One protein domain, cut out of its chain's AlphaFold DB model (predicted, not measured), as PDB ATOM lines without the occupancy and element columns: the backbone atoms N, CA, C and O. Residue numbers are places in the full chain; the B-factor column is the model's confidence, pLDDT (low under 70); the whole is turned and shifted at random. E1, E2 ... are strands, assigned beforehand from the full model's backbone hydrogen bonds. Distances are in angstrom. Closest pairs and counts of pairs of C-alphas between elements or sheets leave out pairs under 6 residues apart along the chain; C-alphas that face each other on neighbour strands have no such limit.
ATOM      1  N   SER A  50      -5.040 -11.505  10.862       95.94
ATOM      2  CA  SER A  50      -5.216 -12.460  11.954       95.94
ATOM      3  C   SER A  50      -4.959 -11.769  13.278       95.94
ATOM      4  O   SER A  50      -4.087 -10.906  13.378       95.94
ATOM      5  N   PHE A  51      -5.704 -12.158  14.303       97.44
ATOM      6  CA  PHE A  51      -5.455 -11.704  15.658       97.44
ATOM      7  C   PHE A  51      -5.891 -12.758  16.669       97.44
ATOM      8  O   PHE A  51      -6.670 -13.652  16.350       97.44
ATOM      9  N   SER A  52      -5.371 -12.647  17.884       95.81
ATOM     10  CA  SER A  52      -5.790 -13.418  19.049       95.81
ATOM     11  C   SER A  52      -6.167 -12.468  20.172       95.81
ATOM     12  O   SER A  52      -5.464 -11.482  20.412       95.81
ATOM     13  N   ILE A  53      -7.237 -12.795  20.887       95.50
ATOM     14  CA  ILE A  53      -7.646 -12.063  22.081       95.50
ATOM     15  C   ILE A  53      -6.896 -12.634  23.287       95.50
ATOM     16  O   ILE A  53      -6.964 -13.831  23.552       95.50
ATOM     17  N   SER A  54      -6.166 -11.781  24.004       91.44
ATOM     18  CA  SER A  54      -5.240 -12.201  25.063       91.44
ATOM     19  C   SER A  54      -5.875 -12.243  26.454       91.44
ATOM     20  O   SER A  54      -5.405 -12.982  27.315       91.44
ATOM     21  N   ASN A  55      -6.912 -11.439  26.701       90.19
ATOM     22  CA  ASN A  55      -7.474 -11.203  28.036       90.19
ATOM     23  C   ASN A  55      -8.913 -11.718  28.215       90.19
ATOM     24  O   ASN A  55      -9.561 -11.360  29.192       90.19
ATOM     25  N   ILE A  56      -9.409 -12.560  27.303       88.62
ATOM     26  CA  ILE A  56     -10.703 -13.240  27.444       88.62
ATOM     27  C   ILE A  56     -10.450 -14.728  27.689       88.62
ATOM     28  O   ILE A  56      -9.900 -15.428  26.841       88.62
ATOM     29  N   ASN A  57     -10.869 -15.214  28.854       84.50
ATOM     30  CA  ASN A  57     -10.883 -16.632  29.208       84.50
ATOM     31  C   ASN A  57     -12.094 -16.946  30.102       84.50
ATOM     32  O   ASN A  57     -12.825 -16.045  30.509       84.50
ATOM     33  N   SER A  58     -12.284 -18.222  30.442       73.50
ATOM     34  CA  SER A  58     -13.448 -18.717  31.194       73.50
ATOM     35  C   SER A  58     -13.650 -18.099  32.584       73.50
ATOM     36  O   SER A  58     -14.709 -18.292  33.169       73.50
ATOM     37  N   SER A  59     -12.650 -17.411  33.134       77.88
ATOM     38  CA  SER A  59     -12.706 -16.759  34.448       77.88
ATOM     39  C   SER A  59     -12.538 -15.239  34.382       77.88
ATOM     40  O   SER A  59     -12.375 -14.609  35.420       77.88
ATOM     41  N   SER A  60     -12.512 -14.648  33.184       85.94
ATOM     42  CA  SER A  60     -12.326 -13.202  33.026       85.94
ATOM     43  C   SER A  60     -13.664 -12.477  33.119       85.94
ATOM     44  O   SER A  60     -14.582 -12.770  32.348       85.94
ATOM     45  N   SER A  61     -13.749 -11.505  34.022       90.12
ATOM     46  CA  SER A  61     -14.807 -10.501  34.053       90.12
ATOM     47  C   SER A  61     -14.205  -9.097  34.053       90.12
ATOM     48  O   SER A  61     -13.059  -8.883  34.454       90.12
ATOM     49  N   PHE A  62     -14.978  -8.151  33.539       91.56
ATOM     50  CA  PHE A  62     -14.644  -6.740  33.433       91.56
ATOM     51  C   PHE A  62     -15.736  -5.935  34.123       91.56
ATOM     52  O   PHE A  62     -16.884  -6.377  34.183       91.56
ATOM     53  N   SER A  63     -15.402  -4.734  34.583       91.00
ATOM     54  CA  SER A  63     -16.435  -3.757  34.919       91.00
ATOM     55  C   SER A  63     -17.227  -3.423  33.655       91.00
ATOM     56  O   SER A  63     -16.623  -3.193  32.606       91.00
ATOM     57  N   LEU A  64     -18.558  -3.345  33.741       88.06
ATOM     58  CA  LEU A  64     -19.380  -2.810  32.645       88.06
ATOM     59  C   LEU A  64     -18.954  -1.399  32.234       88.06
ATOM     60  O   LEU A  64     -19.208  -1.005  31.096       88.06
ATOM     61  N   ASP A  65     -18.342  -0.653  33.159       86.69
ATOM     62  CA  ASP A  65     -17.932   0.720  32.917       86.69
ATOM     63  C   ASP A  65     -16.524   0.878  32.326       86.69
ATOM     64  O   ASP A  65     -16.127   1.997  31.995       86.69
ATOM     65  N   ASP A  66     -15.765  -0.216  32.225       87.75
ATOM     66  CA  ASP A  66     -14.381  -0.207  31.751       87.75
ATOM     67  C   ASP A  66     -14.040  -1.540  31.073       87.75
ATOM     68  O   ASP A  66     -13.396  -2.432  31.638       87.75
ATOM     69  N   VAL A  67     -14.541  -1.697  29.847       92.06
ATOM     70  CA  VAL A  67     -14.313  -2.893  29.035       92.06
ATOM     71  C   VAL A  67     -13.182  -2.639  28.050       92.06
ATOM     72  O   VAL A  67     -13.274  -1.792  27.161       92.06
ATOM     73  N   PHE A  68     -12.132  -3.449  28.153       93.25
ATOM     74  CA  PHE A  68     -11.013  -3.432  27.224       93.25
ATOM     75  C   PHE A  68     -10.668  -4.835  26.728       93.25
ATOM     76  O   PHE A  68     -10.679  -5.814  27.476       93.25
ATOM     77  N   ILE A  69     -10.307  -4.934  25.452       94.69
ATOM     78  CA  ILE A  69      -9.867  -6.177  24.821       94.69
ATOM     79  C   ILE A  69      -8.431  -5.991  24.348       94.69
ATOM     80  O   ILE A  69      -8.154  -5.198  23.449       94.69
ATOM     81  N   THR A  70      -7.509  -6.747  24.937       96.50
ATOM     82  CA  THR A  70      -6.121  -6.796  24.480       96.50
ATOM     83  C   THR A  70      -6.015  -7.798  23.346       96.50
ATOM     84  O   THR A  70      -6.341  -8.976  23.512       96.50
ATOM     85  N   VAL A  71      -5.515  -7.346  22.201       97.50
ATOM     86  CA  VAL A  71      -5.358  -8.177  21.008       97.50
ATOM     87  C   VAL A  71      -3.920  -8.164  20.524       97.50
ATOM     88  O   VAL A  71      -3.290  -7.113  20.419       97.50
ATOM     89  N   ARG A  72      -3.414  -9.344  20.175       97.94
ATOM     90  CA  ARG A  72      -2.195  -9.498  19.377       97.94
ATOM     91  C   ARG A  72      -2.583  -9.771  17.947       97.94
ATOM     92  O   ARG A  72      -3.459 -10.597  17.722       97.94
ATOM     93  N   TYR A  73      -1.967  -9.088  16.996       97.69
ATOM     94  CA  TYR A  73      -2.450  -9.105  15.624       97.69
ATOM     95  C   TYR A  73      -1.345  -9.013  14.583       97.69
ATOM     96  O   TYR A  73      -0.195  -8.664  14.865       97.69
ATOM     97  N   GLY A  74      -1.725  -9.344  13.355       96.50
ATOM     98  CA  GLY A  74      -0.895  -9.156  12.190       96.50
ATOM     99  C   GLY A  74      -1.688  -9.120  10.893       96.50
ATOM    100  O   GLY A  74      -2.849  -9.528  10.814       96.50
ATOM    101  N   ILE A  75      -1.015  -8.604   9.873       95.56
ATOM    102  CA  ILE A  75      -1.524  -8.395   8.529       95.56
ATOM    103  C   ILE A  75      -0.446  -8.872   7.552       95.56
ATOM    104  O   ILE A  75       0.659  -8.335   7.511       95.56
ATOM    105  N   ASN A  76      -0.773  -9.890   6.766       91.50
ATOM    106  CA  ASN A  76       0.059 -10.442   5.708       91.50
ATOM    107  C   ASN A  76      -0.555 -10.072   4.353       91.50
ATOM    108  O   ASN A  76      -1.431 -10.785   3.872       91.50
ATOM    109  N   SER A  77      -0.077  -9.000   3.717       83.38
ATOM    110  CA  SER A  77      -0.432  -8.623   2.337       83.38
ATOM    111  C   SER A  77       0.826  -8.391   1.501       83.38
ATOM    112  O   SER A  77       1.871  -8.030   2.038       83.38
ATOM    113  N   ALA A  78       0.731  -8.612   0.187       75.44
ATOM    114  CA  ALA A  78       1.838  -8.391  -0.747       75.44
ATOM    115  C   ALA A  78       2.075  -6.902  -1.056       75.44
ATOM    116  O   ALA A  78       3.192  -6.523  -1.393       75.44
ATOM    117  N   ASN A  79       1.035  -6.077  -0.933       82.62
ATOM    118  CA  ASN A  79       1.099  -4.622  -1.022       82.62
ATOM    119  C   ASN A  79       0.266  -4.060   0.133       82.62
ATOM    120  O   ASN A  79      -0.878  -4.477   0.307       82.62
ATOM    121  N   LEU A  80       0.858  -3.188   0.945       89.19
ATOM    122  CA  LEU A  80       0.197  -2.510   2.061       89.19
ATOM    123  C   LEU A  80       0.082  -0.994   1.844       89.19
ATOM    124  O   LEU A  80      -0.616  -0.349   2.616       89.19
ATOM    125  N   GLU A  81       0.704  -0.438   0.799       91.94
ATOM    126  CA  GLU A  81       0.743   1.011   0.544       91.94
ATOM    127  C   GLU A  81      -0.644   1.591   0.234       91.94
ATOM    128  O   GLU A  81      -0.940   2.726   0.617       91.94
ATOM    129  N   ASP A  82      -1.496   0.793  -0.417       92.62
ATOM    130  CA  ASP A  82      -2.842   1.170  -0.865       92.62
ATOM    131  C   ASP A  82      -3.947   0.790   0.128       92.62
ATOM    132  O   ASP A  82      -5.129   1.014  -0.141       92.62
ATOM    133  N   TYR A  83      -3.586   0.239   1.288       94.50
ATOM    134  CA  TYR A  83      -4.556  -0.226   2.272       94.50
ATOM    135  C   TYR A  83      -4.384   0.435   3.631       94.50
ATOM    136  O   TYR A  83      -3.315   0.904   4.022       94.50
ATOM    137  N   LYS A  84      -5.469   0.379   4.389       96.25
ATOM    138  CA  LYS A  84      -5.479   0.563   5.835       96.25
ATOM    139  C   LYS A  84      -6.216  -0.593   6.485       96.25
ATOM    140  O   LYS A  84      -6.949  -1.327   5.819       96.25
ATOM    141  N   ALA A  85      -6.023  -0.766   7.783       97.19
ATOM    142  CA  ALA A  85      -6.724  -1.787   8.543       97.19
ATOM    143  C   ALA A  85      -7.541  -1.167   9.668       97.19
ATOM    144  O   ALA A  85      -7.270  -0.053  10.103       97.19
ATOM    145  N   GLY A  86      -8.530  -1.899  10.163       97.50
ATOM    146  CA  GLY A  86      -9.293  -1.456  11.318       97.50
ATOM    147  C   GLY A  86      -9.817  -2.597  12.157       97.50
ATOM    148  O   GLY A  86     -10.183  -3.653  11.634       97.50
ATOM    149  N   PHE A  87      -9.880  -2.341  13.461       98.12
ATOM    150  CA  PHE A  87     -10.667  -3.144  14.378       98.12
ATOM    151  C   PHE A  87     -12.107  -2.652  14.357       98.12
ATOM    152  O   PHE A  87     -12.388  -1.510  14.718       98.12
ATOM    153  N   ILE A  88     -13.010  -3.519  13.916       96.56
ATOM    154  CA  ILE A  88     -14.434  -3.234  13.775       96.56
ATOM    155  C   ILE A  88     -15.200  -4.074  14.783       96.56
ATOM    156  O   ILE A  88     -14.995  -5.286  14.874       96.56
ATOM    157  N   ILE A  89     -16.113  -3.433  15.500       95.38
ATOM    158  CA  ILE A  89     -17.113  -4.115  16.309       95.38
ATOM    159  C   ILE A  89     -18.459  -4.081  15.592       95.38
ATOM    160  O   ILE A  89     -18.799  -3.089  14.946       95.38
ATOM    161  N   SER A  90     -19.219  -5.171  15.653       93.62
ATOM    162  CA  SER A  90     -20.526  -5.276  14.994       93.62
ATOM    163  C   SER A  90     -21.520  -6.064  15.836       93.62
ATOM    164  O   SER A  90     -21.176  -7.099  16.402       93.62
ATOM    165  N   LYS A  91     -22.759  -5.584  15.910       91.25
ATOM    166  CA  LYS A  91     -23.882  -6.243  16.582       91.25
ATOM    167  C   LYS A  91     -24.758  -6.982  15.572       91.25
ATOM    168  O   LYS A  91     -24.744  -6.699  14.377       91.25
ATOM    169  N   ASN A  92     -25.578  -7.898  16.080       86.25
ATOM    170  CA  ASN A  92     -26.530  -8.656  15.260       86.25
ATOM    171  C   ASN A  92     -27.646  -7.789  14.652       86.25
ATOM    172  O   ASN A  92     -28.296  -8.218  13.705       86.25
ATOM    173  N   ASP A  93     -27.872  -6.585  15.181       85.25
ATOM    174  CA  ASP A  93     -28.832  -5.610  14.647       85.25
ATOM    175  C   ASP A  93     -28.288  -4.816  13.438       85.25
ATOM    176  O   ASP A  93     -28.989  -3.968  12.891       85.25
ATOM    177  N   GLY A  94     -27.049  -5.096  13.012       83.88
ATOM    178  CA  GLY A  94     -26.365  -4.406  11.918       83.88
ATOM    179  C   GLY A  94     -25.569  -3.173  12.355       83.88
ATOM    180  O   GLY A  94     -24.816  -2.627  11.549       83.88
ATOM    181  N   SER A  95     -25.675  -2.751  13.619       87.75
ATOM    182  CA  SER A  95     -24.873  -1.657  14.164       87.75
ATOM    183  C   SER A  95     -23.398  -2.026  14.165       87.75
ATOM    184  O   SER A  95     -23.017  -3.145  14.518       87.75
ATOM    185  N   ARG A  96     -22.549  -1.060  13.828       90.88
ATOM    186  CA  ARG A  96     -21.102  -1.248  13.756       90.88
ATOM    187  C   ARG A  96     -20.355   0.007  14.173       90.88
ATOM    188  O   ARG A  96     -20.862   1.111  14.001       90.88
ATOM    189  N   ALA A  97     -19.135  -0.168  14.660       92.81
ATOM    190  CA  ALA A  97     -18.232   0.933  14.961       92.81
ATOM    191  C   ALA A  97     -16.781   0.547  14.663       92.81
ATOM    192  O   ALA A  97     -16.399  -0.622  14.762       92.81
ATOM    193  N   VAL A  98     -15.976   1.542  14.297       95.44
ATOM    194  CA  VAL A  98     -14.522   1.407  14.194       95.44
ATOM    195  C   VAL A  98     -13.949   1.667  15.583       95.44
ATOM    196  O   VAL A  98     -14.028   2.786  16.077       95.44
ATOM    197  N   LEU A  99     -13.379   0.641  16.215       96.12
ATOM    198  CA  LEU A  99     -12.696   0.789  17.503       96.12
ATOM    199  C   LEU A  99     -11.326   1.447  17.325       96.12
ATOM    200  O   LEU A  99     -10.892   2.237  18.157       96.12
ATOM    201  N   GLN A 100     -10.638   1.115  16.233       97.06
ATOM    202  CA  GLN A 100      -9.324   1.661  15.918       97.06
ATOM    203  C   GLN A 100      -9.037   1.530  14.421       97.06
ATOM    204  O   GLN A 100      -9.237   0.451  13.861       97.06
ATOM    205  N   SER A 101      -8.521   2.596  13.802       96.94
ATOM    206  CA  SER A 101      -7.912   2.545  12.464       96.94
ATOM    207  C   SER A 101      -6.392   2.427  12.576       96.94
ATOM    208  O   SER A 101      -5.772   3.007  13.472       96.94
ATOM    209  N   ILE A 102      -5.795   1.676  11.658       96.44
ATOM    210  CA  ILE A 102      -4.358   1.471  11.515       96.44
ATOM    211  C   ILE A 102      -3.982   1.947  10.115       96.44
ATOM    212  O   ILE A 102      -4.232   1.271   9.114       96.44
ATOM    213  N   GLU A 103      -3.388   3.132  10.078       94.94
ATOM    214  CA  GLU A 103      -2.982   3.816   8.855       94.94
ATOM    215  C   GLU A 103      -1.502   3.577   8.554       94.94
ATOM    216  O   GLU A 103      -0.716   3.249   9.445       94.94
ATOM    217  N   ASN A 104      -1.114   3.832   7.303       93.38
ATOM    218  CA  ASN A 104       0.270   3.746   6.830       93.38
ATOM    219  C   ASN A 104       0.924   2.387   7.140       93.38
ATOM    220  O   ASN A 104       2.013   2.315   7.720       93.38
ATOM    221  N   LEU A 105       0.230   1.305   6.784       94.50
ATOM    222  CA  LEU A 105       0.652  -0.072   7.047       94.50
ATOM    223  C   LEU A 105       2.017  -0.411   6.429       94.50
ATOM    224  O   LEU A 105       2.706  -1.301   6.918       94.50
ATOM    225  N   GLU A 106       2.422   0.312   5.386       91.88
ATOM    226  CA  GLU A 106       3.731   0.217   4.742       91.88
ATOM    227  C   GLU A 106       4.910   0.595   5.657       91.88
ATOM    228  O   GLU A 106       6.037   0.158   5.425       91.88
ATOM    229  N   ASN A 107       4.666   1.379   6.711       93.50
ATOM    230  CA  ASN A 107       5.727   1.932   7.556       93.50
ATOM    231  C   ASN A 107       6.222   0.975   8.646       93.50
ATOM    232  O   ASN A 107       7.208   1.277   9.321       93.50
ATOM    233  N   ASP A 108       5.547  -0.152   8.866       94.12
ATOM    234  CA  ASP A 108       5.878  -1.054   9.962       94.12
ATOM    235  C   ASP A 108       5.643  -2.522   9.584       94.12
ATOM    236  O   ASP A 108       4.943  -2.878   8.640       94.12
ATOM    237  N   ASN A 109       6.265  -3.418  10.339       93.94
ATOM    238  CA  ASN A 109       6.166  -4.842  10.119       93.94
ATOM    239  C   ASN A 109       4.972  -5.434  10.875       93.94
ATOM    240  O   ASN A 109       5.098  -5.878  12.020       93.94
ATOM    241  N   TYR A 110       3.830  -5.490  10.195       95.44
ATOM    242  CA  TYR A 110       2.605  -6.123  10.690       95.44
ATOM    243  C   TYR A 110       2.544  -7.632  10.439       95.44
ATOM    244  O   TYR A 110       1.565  -8.261  10.826       95.44
ATOM    245  N   SER A 111       3.554  -8.238   9.808       93.75
ATOM    246  CA  SER A 111       3.481  -9.659   9.446       93.75
ATOM    247  C   SER A 111       3.292 -10.575  10.655       93.75
ATOM    248  O   SER A 111       3.809 -10.323  11.750       93.75
ATOM    249  N   PHE A 112       2.601 -11.685  10.420       94.69
ATOM    250  CA  PHE A 112       2.487 -12.787  11.367       94.69
ATOM    251  C   PHE A 112       2.926 -14.094  10.715       94.69
ATOM    252  O   PHE A 112       2.843 -14.261   9.495       94.69
ATOM    253  N   THR A 113       3.396 -15.029  11.530       94.38
ATOM    254  CA  THR A 113       3.795 -16.363  11.071       94.38
ATOM    255  C   THR A 113       2.927 -17.429  11.712       94.38
ATOM    256  O   THR A 113       2.377 -17.231  12.795       94.38
ATOM    257  N   VAL A 114       2.811 -18.562  11.024       90.94
ATOM    258  CA  VAL A 114       2.111 -19.746  11.515       90.94
ATOM    259  C   VAL A 114       3.108 -20.898  11.546       90.94
ATOM    260  O   VAL A 114       3.787 -21.150  10.552       90.94
ATOM    261  N   SER A 115       3.219 -21.565  12.692       91.19
ATOM    262  CA  SER A 115       4.031 -22.771  12.873       91.19
ATOM    263  C   SER A 115       3.260 -23.749  13.740       91.19
ATOM    264  O   SER A 115       2.867 -23.403  14.852       91.19
ATOM    265  N   ASP A 116       3.026 -24.959  13.234       88.94
ATOM    266  CA  ASP A 116       2.288 -26.012  13.946       88.94
ATOM    267  C   ASP A 116       0.918 -25.538  14.473       88.94
ATOM    268  O   ASP A 116       0.529 -25.825  15.602       88.94
ATOM    269  N   GLY A 117       0.210 -24.731  13.675       83.88
ATOM    270  CA  GLY A 117      -1.079 -24.134  14.044       83.88
ATOM    271  C   GLY A 117      -0.999 -22.974  15.043       83.88
ATOM    272  O   GLY A 117      -2.014 -22.335  15.314       83.88
ATOM    273  N   ASN A 118       0.188 -22.653  15.561       87.94
ATOM    274  CA  ASN A 118       0.400 -21.521  16.456       87.94
ATOM    275  C   ASN A 118       0.729 -20.261  15.664       87.94
ATOM    276  O   ASN A 118       1.606 -20.260  14.796       87.94
ATOM    277  N   TYR A 119       0.050 -19.173  16.011       92.12
ATOM    278  CA  TYR A 119       0.240 -17.870  15.395       92.12
ATOM    279  C   TYR A 119       1.201 -17.030  16.234       92.12
ATOM    280  O   TYR A 119       1.042 -16.916  17.450       92.12
ATOM    281  N   SER A 120       2.180 -16.415  15.577       94.75
ATOM    282  CA  SER A 120       3.097 -15.457  16.193       94.75
ATOM    283  C   SER A 120       2.878 -14.072  15.602       94.75
ATOM    284  O   SER A 120       2.979 -13.876  14.389       94.75
ATOM    285  N   TYR A 121       2.578 -13.116  16.476       96.56
ATOM    286  CA  TYR A 121       2.209 -11.748  16.135       96.56
ATOM    287  C   TYR A 121       3.283 -10.769  16.605       96.56
ATOM    288  O   TYR A 121       3.862 -10.939  17.677       96.56
ATOM    289  N   LYS A 122       3.518  -9.715  15.820       95.88
ATOM    290  CA  LYS A 122       4.484  -8.652  16.151       95.88
ATOM    291  C   LYS A 122       3.845  -7.425  16.783       95.88
ATOM    292  O   LYS A 122       4.559  -6.577  17.314       95.88
ATOM    293  N   LYS A 123       2.523  -7.304  16.676       97.50
ATOM    294  CA  LYS A 123       1.770  -6.149  17.152       97.50
ATOM    295  C   LYS A 123       0.801  -6.562  18.238       97.50
ATOM    296  O   LYS A 123       0.230  -7.650  18.200       97.50
ATOM    297  N   GLU A 124       0.628  -5.662  19.190       97.75
ATOM    298  CA  GLU A 124      -0.327  -5.766  20.279       97.75
ATOM    299  C   GLU A 124      -1.002  -4.407  20.444       97.75
ATOM    300  O   GLU A 124      -0.377  -3.364  20.233       97.75
ATOM    301  N   THR A 125      -2.289  -4.410  20.765       97.69
ATOM    302  CA  THR A 125      -3.019  -3.192  21.107       97.69
ATOM    303  C   THR A 125      -4.149  -3.494  22.086       97.69
ATOM    304  O   THR A 125      -4.491  -4.656  22.317       97.69
ATOM    305  N   VAL A 126      -4.701  -2.441  22.679       97.25
ATOM    306  CA  VAL A 126      -5.814  -2.506  23.624       97.25
ATOM    307  C   VAL A 126      -6.976  -1.737  23.016       97.25
ATOM    308  O   VAL A 126      -6.859  -0.547  22.738       97.25
ATOM    309  N   LEU A 127      -8.086  -2.433  22.804       96.81
ATOM    310  CA  LEU A 127      -9.311  -1.877  22.252       96.81
ATOM    311  C   LEU A 127     -10.247  -1.536  23.405       96.81
ATOM    312  O   LEU A 127     -10.644  -2.435  24.144       96.81
ATOM    313  N   SER A 128     -10.590  -0.262  23.561       93.44
ATOM    314  CA  SER A 128     -11.607   0.167  24.522       93.44
ATOM    315  C   SER A 128     -12.989   0.045  23.885       93.44
ATOM    316  O   SER A 128     -13.179   0.441  22.733       93.44
ATOM    317  N   LEU A 129     -13.934  -0.545  24.613       91.50
ATOM    318  CA  LEU A 129     -15.327  -0.645  24.201       91.50
ATOM    319  C   LEU A 129     -16.133   0.313  25.069       91.50
ATOM    320  O   LEU A 129     -16.129   0.196  26.291       91.50
ATOM    321  N   GLU A 130     -16.829   1.252  24.433       84.94
ATOM    322  CA  GLU A 130     -17.672   2.198  25.157       84.94
ATOM    323  C   GLU A 130     -18.796   1.479  25.908       84.94
ATOM    324  O   GLU A 130     -19.445   0.580  25.375       84.94
ATOM    325  N   ASN A 131     -19.100   1.943  27.119       77.62
ATOM    326  CA  ASN A 131     -20.146   1.366  27.973       77.62
ATOM    327  C   ASN A 131     -21.519   1.405  27.285       77.62
ATOM    328  O   ASN A 131     -22.344   0.518  27.480       77.62
ATOM    329  N   SER A 132     -21.743   2.415  26.435       83.69
ATOM    330  CA  SER A 132     -22.940   2.581  25.599       83.69
ATOM    331  C   SER A 132     -23.168   1.406  24.638       83.69
ATOM    332  O   SER A 132     -24.293   1.180  24.186       83.69
ATOM    333  N   PHE A 133     -22.121   0.634  24.336       85.19
ATOM    334  CA  PHE A 133     -22.212  -0.556  23.507       85.19
ATOM    335  C   PHE A 133     -22.976  -1.683  24.208       85.19
ATOM    336  O   PHE A 133     -23.667  -2.449  23.533       85.19
ATOM    337  N   PHE A 134     -22.913  -1.774  25.536       88.00
ATOM    338  CA  PHE A 134     -23.582  -2.817  26.308       88.00
ATOM    339  C   PHE A 134     -24.870  -2.273  26.930       88.00
ATOM    340  O   PHE A 134     -24.858  -1.366  27.756       88.00
ATOM    341  N   ASP A 135     -26.008  -2.871  26.592       84.38
ATOM    342  CA  ASP A 135     -27.326  -2.487  27.120       84.38
ATOM    343  C   ASP A 135     -27.618  -3.063  28.521       84.38
ATOM    344  O   ASP A 135     -28.763  -3.088  28.970       84.38
ATOM    345  N   ARG A 136     -26.566  -3.510  29.225       85.25
ATOM    346  CA  ARG A 136     -26.615  -4.192  30.530       85.25
ATOM    347  C   ARG A 136     -27.424  -5.495  30.525       85.25
ATOM    348  O   ARG A 136     -27.788  -5.988  31.592       85.25
ATOM    349  N   THR A 137     -27.680  -6.067  29.351       91.06
ATOM    350  CA  THR A 137     -28.291  -7.390  29.190       91.06
ATOM    351  C   THR A 137     -27.357  -8.323  28.435       91.06
ATOM    352  O   THR A 137     -26.437  -7.869  27.764       91.06
ATOM    353  N   ASP A 138     -27.560  -9.632  28.559       94.00
ATOM    354  CA  ASP A 138     -26.780 -10.619  27.810       94.00
ATOM    355  C   ASP A 138     -26.915 -10.411  26.299       94.00
ATOM    356  O   ASP A 138     -28.005 -10.176  25.777       94.00
ATOM    357  N   GLY A 139     -25.818 -10.600  25.571       93.81
ATOM    358  CA  GLY A 139     -25.834 -10.389  24.132       93.81
ATOM    359  C   GLY A 139     -24.672 -11.032  23.396       93.81
ATOM    360  O   GLY A 139     -23.966 -11.906  23.906       93.81
ATOM    361  N   ALA A 140     -24.504 -10.616  22.145       95.06
ATOM    362  CA  ALA A 140     -23.432 -11.076  21.280       95.06
ATOM    363  C   ALA A 140     -22.985  -9.970  20.324       95.06
ATOM    364  O   ALA A 140     -23.772  -9.107  19.931       95.06
ATOM    365  N   PHE A 141     -21.718 -10.027  19.933       95.50
ATOM    366  CA  PHE A 141     -21.127  -9.148  18.934       95.50
ATOM    367  C   PHE A 141     -20.021  -9.879  18.174       95.50
ATOM    368  O   PHE A 141     -19.548 -10.939  18.587       95.50
ATOM    369  N   SER A 142     -19.599  -9.299  17.061       96.00
ATOM    370  CA  SER A 142     -18.398  -9.707  16.342       96.00
ATOM    371  C   SER A 142     -17.313  -8.657  16.514       96.00
ATOM    372  O   SER A 142     -17.587  -7.460  16.421       96.00
ATOM    373  N   LEU A 143     -16.087  -9.111  16.750       97.62
ATOM    374  CA  LEU A 143     -14.882  -8.291  16.706       97.62
ATOM    375  C   LEU A 143     -14.054  -8.741  15.510       97.62
ATOM    376  O   LEU A 143     -13.731  -9.923  15.400       97.62
ATOM    377  N   SER A 144     -13.701  -7.807  14.636       97.31
ATOM    378  CA  SER A 144     -13.027  -8.106  13.374       97.31
ATOM    379  C   SER A 144     -11.795  -7.238  13.191       97.31
ATOM    380  O   SER A 144     -11.829  -6.058  13.520       97.31
ATOM    381  N   LEU A 145     -10.739  -7.804  12.613       98.12
ATOM    382  CA  LEU A 145      -9.641  -7.054  12.008       98.12
ATOM    383  C   LEU A 145      -9.775  -7.177  10.494       98.12
ATOM    384  O   LEU A 145      -9.682  -8.284   9.957       98.12
ATOM    385  N   CYS A 146      -9.974  -6.053   9.817       96.56
ATOM    386  CA  CYS A 146     -10.232  -6.019   8.380       96.56
ATOM    387  C   CYS A 146      -9.290  -5.057   7.659       96.56
ATOM    388  O   CYS A 146      -8.879  -4.050   8.231       96.56
ATOM    389  N   LEU A 147      -8.997  -5.368   6.397       95.50
ATOM    390  CA  LEU A 147      -8.361  -4.482   5.428       95.50
ATOM    391  C   LEU A 147      -9.412  -3.735   4.609       95.50
ATOM    392  O   LEU A 147     -10.433  -4.303   4.217       95.50
ATOM    393  N   PHE A 148      -9.096  -2.483   4.309       95.31
ATOM    394  CA  PHE A 148      -9.895  -1.556   3.519       95.31
ATOM    395  C   PHE A 148      -8.985  -0.812   2.551       95.31
ATOM    396  O   PHE A 148      -7.791  -0.650   2.824       95.31
ATOM    397  N   ASP A 149      -9.555  -0.307   1.459       94.56
ATOM    398  CA  ASP A 149      -8.855   0.662   0.621       94.56
ATOM    399  C   ASP A 149      -8.445   1.868   1.473       94.56
ATOM    400  O   ASP A 149      -9.218   2.368   2.297       94.56
ATOM    401  N   LYS A 150      -7.227   2.376   1.273       93.50
ATOM    402  CA  LYS A 150      -6.702   3.527   2.030       93.50
ATOM    403  C   LYS A 150      -7.603   4.758   1.907       93.50
ATOM    404  O   LYS A 150      -7.719   5.544   2.844       93.50
ATOM    405  N   THR A 151      -8.298   4.890   0.777       93.56
ATOM    406  CA  THR A 151      -9.252   5.972   0.501       93.56
ATOM    407  C   THR A 151     -10.651   5.748   1.088       93.56
ATOM    408  O   THR A 151     -11.472   6.664   1.027       93.56
ATOM    409  N   ASP A 152     -10.959   4.566   1.637       93.81
ATOM    410  CA  ASP A 152     -12.264   4.269   2.238       93.81
ATOM    411  C   ASP A 152     -12.394   4.931   3.616       93.81
ATOM    412  O   ASP A 152     -12.008   4.385   4.648       93.81
ATOM    413  N   ASN A 153     -12.955   6.135   3.654       90.50
ATOM    414  CA  ASN A 153     -13.125   6.883   4.899       90.50
ATOM    415  C   ASN A 153     -14.218   6.324   5.822       90.50
ATOM    416  O   ASN A 153     -14.216   6.671   7.001       90.50
ATOM    417  N   THR A 154     -15.140   5.492   5.323       91.25
ATOM    418  CA  THR A 154     -16.220   4.919   6.146       91.25
ATOM    419  C   THR A 154     -15.832   3.560   6.723       91.25
ATOM    420  O   THR A 154     -16.357   3.161   7.762       91.25
ATOM    421  N   MET A 155     -14.879   2.874   6.078       93.25
ATOM    422  CA  MET A 155     -14.425   1.526   6.422       93.25
ATOM    423  C   MET A 155     -15.589   0.538   6.450       93.25
ATOM    424  O   MET A 155     -15.599  -0.389   7.255       93.25
ATOM    425  N   GLU A 156     -16.610   0.736   5.613       90.12
ATOM    426  CA  GLU A 156     -17.831  -0.070   5.645       90.12
ATOM    427  C   GLU A 156     -17.694  -1.398   4.897       90.12
ATOM    428  O   GLU A 156     -18.290  -2.398   5.298       90.12
ATOM    429  N   ASN A 157     -16.869  -1.436   3.855       90.25
ATOM    430  CA  ASN A 157     -16.793  -2.572   2.943       90.25
ATOM    431  C   ASN A 157     -15.409  -3.225   3.045       90.25
ATOM    432  O   ASN A 157     -14.497  -2.841   2.312       90.25
ATOM    433  N   PRO A 158     -15.212  -4.184   3.969       93.69
ATOM    434  CA  PRO A 158     -13.912  -4.815   4.144       93.69
ATOM    435  C   PRO A 158     -13.557  -5.640   2.911       93.69
ATOM    436  O   PRO A 158     -14.370  -6.423   2.432       93.69
ATOM    437  N   ILE A 159     -12.319  -5.521   2.436       93.00
ATOM    438  CA  ILE A 159     -11.792  -6.328   1.326       93.00
ATOM    439  C   ILE A 159     -11.598  -7.769   1.802       93.00
ATOM    440  O   ILE A 159     -12.061  -8.739   1.199       93.00
ATOM    441  N   THR A 160     -10.912  -7.902   2.934       93.81
ATOM    442  CA  THR A 160     -10.691  -9.162   3.634       93.81
ATOM    443  C   THR A 160     -10.492  -8.885   5.114       93.81
ATOM    444  O   THR A 160     -10.133  -7.778   5.510       93.81
ATOM    445  N   GLY A 161     -10.711  -9.886   5.951       95.31
ATOM    446  CA  GLY A 161     -10.416  -9.788   7.362       95.31
ATOM    447  C   GLY A 161     -10.509 -11.118   8.077       95.31
ATOM    448  O   GLY A 161     -10.643 -12.184   7.473       95.31
ATOM    449  N   TYR A 162     -10.461 -11.027   9.391       96.50
ATOM    450  CA  TYR A 162     -10.675 -12.137  10.298       96.50
ATOM    451  C   TYR A 162     -11.520 -11.659  11.464       96.50
ATOM    452  O   TYR A 162     -11.337 -10.529  11.917       96.50
ATOM    453  N   GLN A 163     -12.436 -12.499  11.936       96.50
ATOM    454  CA  GLN A 163     -13.372 -12.124  12.987       96.50
ATOM    455  C   GLN A 163     -13.556 -13.217  14.035       96.50
ATOM    456  O   GLN A 163     -13.563 -14.408  13.714       96.50
ATOM    457  N   TYR A 164     -13.792 -12.780  15.271       96.94
ATOM    458  CA  TYR A 164     -14.346 -13.590  16.349       96.94
ATOM    459  C   TYR A 164     -15.809 -13.228  16.567       96.94
ATOM    460  O   TYR A 164     -16.152 -12.050  16.654       96.94
ATOM    461  N   ALA A 165     -16.651 -14.246  16.727       96.50
ATOM    462  CA  ALA A 165     -17.984 -14.099  17.292       96.50
ATOM    463  C   ALA A 165     -17.895 -14.283  18.811       96.50
ATOM    464  O   ALA A 165     -17.414 -15.318  19.284       96.50
ATOM    465  N   LEU A 166     -18.363 -13.297  19.572       95.31
ATOM    466  CA  LEU A 166     -18.350 -13.298  21.028       95.31
ATOM    467  C   LEU A 166     -19.773 -13.257  21.575       95.31
ATOM    468  O   LEU A 166     -20.615 -12.491  21.110       95.31
ATOM    469  N   LYS A 167     -20.020 -14.060  22.607       95.31
ATOM    470  CA  LYS A 167     -21.154 -13.891  23.513       95.31
ATOM    471  C   LYS A 167     -20.668 -13.144  24.752       95.31
ATOM    472  O   LYS A 167     -19.539 -13.368  25.181       95.31
ATOM    473  N   TYR A 168     -21.519 -12.311  25.339       93.88
ATOM    474  CA  TYR A 168     -21.270 -11.731  26.650       93.88
ATOM    475  C   TYR A 168     -22.432 -11.969  27.613       93.88
ATOM    476  O   TYR A 168     -23.587 -12.077  27.195       93.88
ATOM    477  N   VAL A 169     -22.094 -12.089  28.896       94.56
ATOM    478  CA  VAL A 169     -23.040 -12.261  30.005       94.56
ATOM    479  C   VAL A 169     -22.805 -11.152  31.013       94.56
ATOM    480  O   VAL A 169     -21.658 -10.915  31.401       94.56
ATOM    481  N   VAL A 170     -23.887 -10.497  31.427       93.06
ATOM    482  CA  VAL A 170     -23.854  -9.400  32.395       93.06
ATOM    483  C   VAL A 170     -24.373  -9.893  33.742       93.06
ATOM    484  O   VAL A 170     -25.452 -10.471  33.841       93.06
ATOM    485  N   THR A 171     -23.612  -9.690  34.813       92.44
ATOM    486  CA  THR A 171     -24.010 -10.084  36.172       92.44
ATOM    487  C   THR A 171     -23.428  -9.110  37.180       92.44
ATOM    488  O   THR A 171     -22.223  -8.913  37.206       92.44
ATOM    489  N   ASN A 172     -24.275  -8.530  38.038       88.94
ATOM    490  CA  ASN A 172     -23.856  -7.636  39.128       88.94
ATOM    491  C   ASN A 172     -22.858  -6.545  38.692       88.94
ATOM    492  O   ASN A 172     -21.817  -6.381  39.315       88.94
ATOM    493  N   GLU A 173     -23.179  -5.820  37.617       89.12
ATOM    494  CA  GLU A 173     -22.339  -4.753  37.038       89.12
ATOM    495  C   GLU A 173     -21.009  -5.211  36.412       89.12
ATOM    496  O   GLU A 173     -20.251  -4.391  35.897       89.12
ATOM    497  N   GLU A 174     -20.765  -6.518  36.363       93.19
ATOM    498  CA  GLU A 174     -19.659  -7.112  35.628       93.19
ATOM    499  C   GLU A 174     -20.126  -7.716  34.303       93.19
ATOM    500  O   GLU A 174     -21.280  -8.128  34.137       93.19
ATOM    501  N   ILE A 175     -19.197  -7.804  33.358       93.75
ATOM    502  CA  ILE A 175     -19.383  -8.440  32.059       93.75
ATOM    503  C   ILE A 175     -18.296  -9.481  31.816       93.75
ATOM    504  O   ILE A 175     -17.112  -9.245  32.042       93.75
ATOM    505  N   SER A 176     -18.708 -10.649  31.340       94.38
ATOM    506  CA  SER A 176     -17.816 -11.739  30.939       94.38
ATOM    507  C   SER A 176     -18.051 -12.095  29.478       94.38
ATOM    508  O   SER A 176     -19.147 -11.882  28.955       94.38
ATOM    509  N   PHE A 177     -17.030 -12.637  28.813       94.88
ATOM    510  CA  PHE A 177     -17.066 -12.931  27.383       94.88
ATOM    511  C   PHE A 177     -16.722 -14.390  27.091       94.88
ATOM    512  O   PHE A 177     -15.859 -14.988  27.731       94.88
ATOM    513  N   GLU A 178     -17.352 -14.938  26.059       94.56
ATOM    514  CA  GLU A 178     -17.094 -16.278  25.545       94.56
ATOM    515  C   GLU A 178     -16.937 -16.225  24.022       94.56
ATOM    516  O   GLU A 178     -17.828 -15.752  23.311       94.56
ATOM    517  N   ILE A 179     -15.820 -16.742  23.506       94.69
ATOM    518  CA  ILE A 179     -15.614 -16.891  22.062       94.69
ATOM    519  C   ILE A 179     -16.474 -18.058  21.573       94.69
ATOM    520  O   ILE A 179     -16.308 -19.195  22.009       94.69
ATOM    521  N   LYS A 180     -17.391 -17.773  20.648       95.69
ATOM    522  CA  LYS A 180     -18.310 -18.755  20.060       95.69
ATOM    523  C   LYS A 180     -17.849 -19.295  18.719       95.69
ATOM    524  O   LYS A 180     -18.269 -20.380  18.329       95.69
ATOM    525  N   GLY A 181     -17.008 -18.553  18.014       93.88
ATOM    526  CA  GLY A 181     -16.501 -18.981  16.725       93.88
ATOM    527  C   GLY A 181     -15.547 -17.978  16.109       93.88
ATOM    528  O   GLY A 181     -15.397 -16.851  16.584       93.88
ATOM    529  N   GLU A 182     -14.926 -18.416  15.027       94.25
ATOM    530  CA  GLU A 182     -14.003 -17.636  14.223       94.25
ATOM    531  C   GLU A 182     -14.298 -17.837  12.738       94.25
ATOM    532  O   GLU A 182     -14.780 -18.895  12.328       94.25
ATOM    533  N   SER A 183     -14.042 -16.815  11.927       93.69
ATOM    534  CA  SER A 183     -14.234 -16.904  10.476       93.69
ATOM    535  C   SER A 183     -13.389 -15.881   9.727       93.69
ATOM    536  O   SER A 183     -13.000 -14.845  10.272       93.69
ATOM    537  N   VAL A 184     -13.097 -16.186   8.464       93.88
ATOM    538  CA  VAL A 184     -12.471 -15.247   7.532       93.88
ATOM    539  C   VAL A 184     -13.557 -14.363   6.929       93.88
ATOM    540  O   VAL A 184     -14.586 -14.852   6.467       93.88
ATOM    541  N   VAL A 185     -13.304 -13.058   6.904       91.56
ATOM    542  CA  VAL A 185     -14.138 -12.080   6.203       91.56
ATOM    543  C   VAL A 185     -13.602 -11.937   4.782       91.56
ATOM    544  O   VAL A 185     -12.398 -11.747   4.576       91.56
ATOM    545  N   ARG A 186     -14.488 -12.030   3.794       87.00
ATOM    546  CA  ARG A 186     -14.172 -11.808   2.380       87.00
ATOM    547  C   ARG A 186     -15.267 -10.969   1.757       87.00
ATOM    548  O   ARG A 186     -16.441 -11.275   1.959       87.00
ATOM    549  N   ASN A 187     -14.879  -9.964   0.985       77.50
ATOM    550  CA  ASN A 187     -15.803  -9.385   0.024       77.50
ATOM    551  C   ASN A 187     -15.926 -10.335  -1.174       77.50
ATOM    552  O   ASN A 187     -14.915 -10.887  -1.620       77.50
TER     553      ASN A 187
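What this domain is: This is residues 50 to 187 of the 188 residues of an uncharacterized protein of Clostridiales bacterium (UniProt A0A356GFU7). Picture a sandwich partly rolled toward a barrel: the six-stranded sheet E2 E11 E10 E9 E4 E5 is curled, and the three-stranded sheet E1 E3 E8 covers part of its hollow face. The hairpin of E6 and E7 makes a small third sheet at one end, its tip at residues 115 to 118 pointing away from the body. The printed part has 138 residues with eleven named strands, E1 to E11 in order along the chain, and no named helix: it is all strand, and each sheet is antiparallel. It is compact, with a radius of gyration of the C-alphas of 15.2 A and spans of 47 by 36 by 23 A.

How they stand to each other: Start at E1, residues 50 to 53, the antiparallel neighbour of E3, residues 67 to 75; there N 52 and O 72 are 2.8 A apart, within hydrogen-bond range. Between them along the chain, find E2, residues 61 to 63, antiparallel to E11, residues 174 to 186, with N 62 and O 175 at 2.8 A. Next come E4, residues 83 to 91, and E5, residues 96 to 102, a hairpin with N 87 and O 100 at 2.9 A. E6, residues 112 to 115, and E7, residues 118 to 121, form another, with N 120 and O 113 at 2.9 A. E7 runs on into E8, residues 123 to 129, at 84 degrees; E8 is antiparallel to E3, with N 71 and O 125 at 2.9 A. E9, residues 139 to 149, E10, residues 160 to 171, and E11 form a meander, each strand the antiparallel neighbour of the one before; look at N 143 and O 164, 2.9 A, and N 178 and O 167, 2.8 A. E9 is also antiparallel to E4, with N 88 and O 144 at 2.8 A. Across the sandwich, two sheets face to face, the facing parts are 8.4 A centre to centre. The closest C-alphas of E5 and E8, those of Leu 99 and Leu 127, are 6.4 A apart. E2 and E5, the large sheet's edge strands, are apart.

Where its parts are: Find C-alpha 50 at (-5.216, -12.460, 11.954), where E1 begins. E3 and E4 each measure 24.8 A from first to last C-alpha; E3 bends by 53 degrees at residue 72. E9 measures 31.0 A, E10 35.2 A and E11 34.0 A. E11 ends at C-alpha 186, (-14.172, -11.808, 2.380).

The domain as a whole: The two C-alphas farthest apart, those of Ala 78 and Asn 172, are 47.4 A apart. The printed part has no cut, and no link is long. The mean pLDDT of the printed part is 92.3, and no printed residue is under 70.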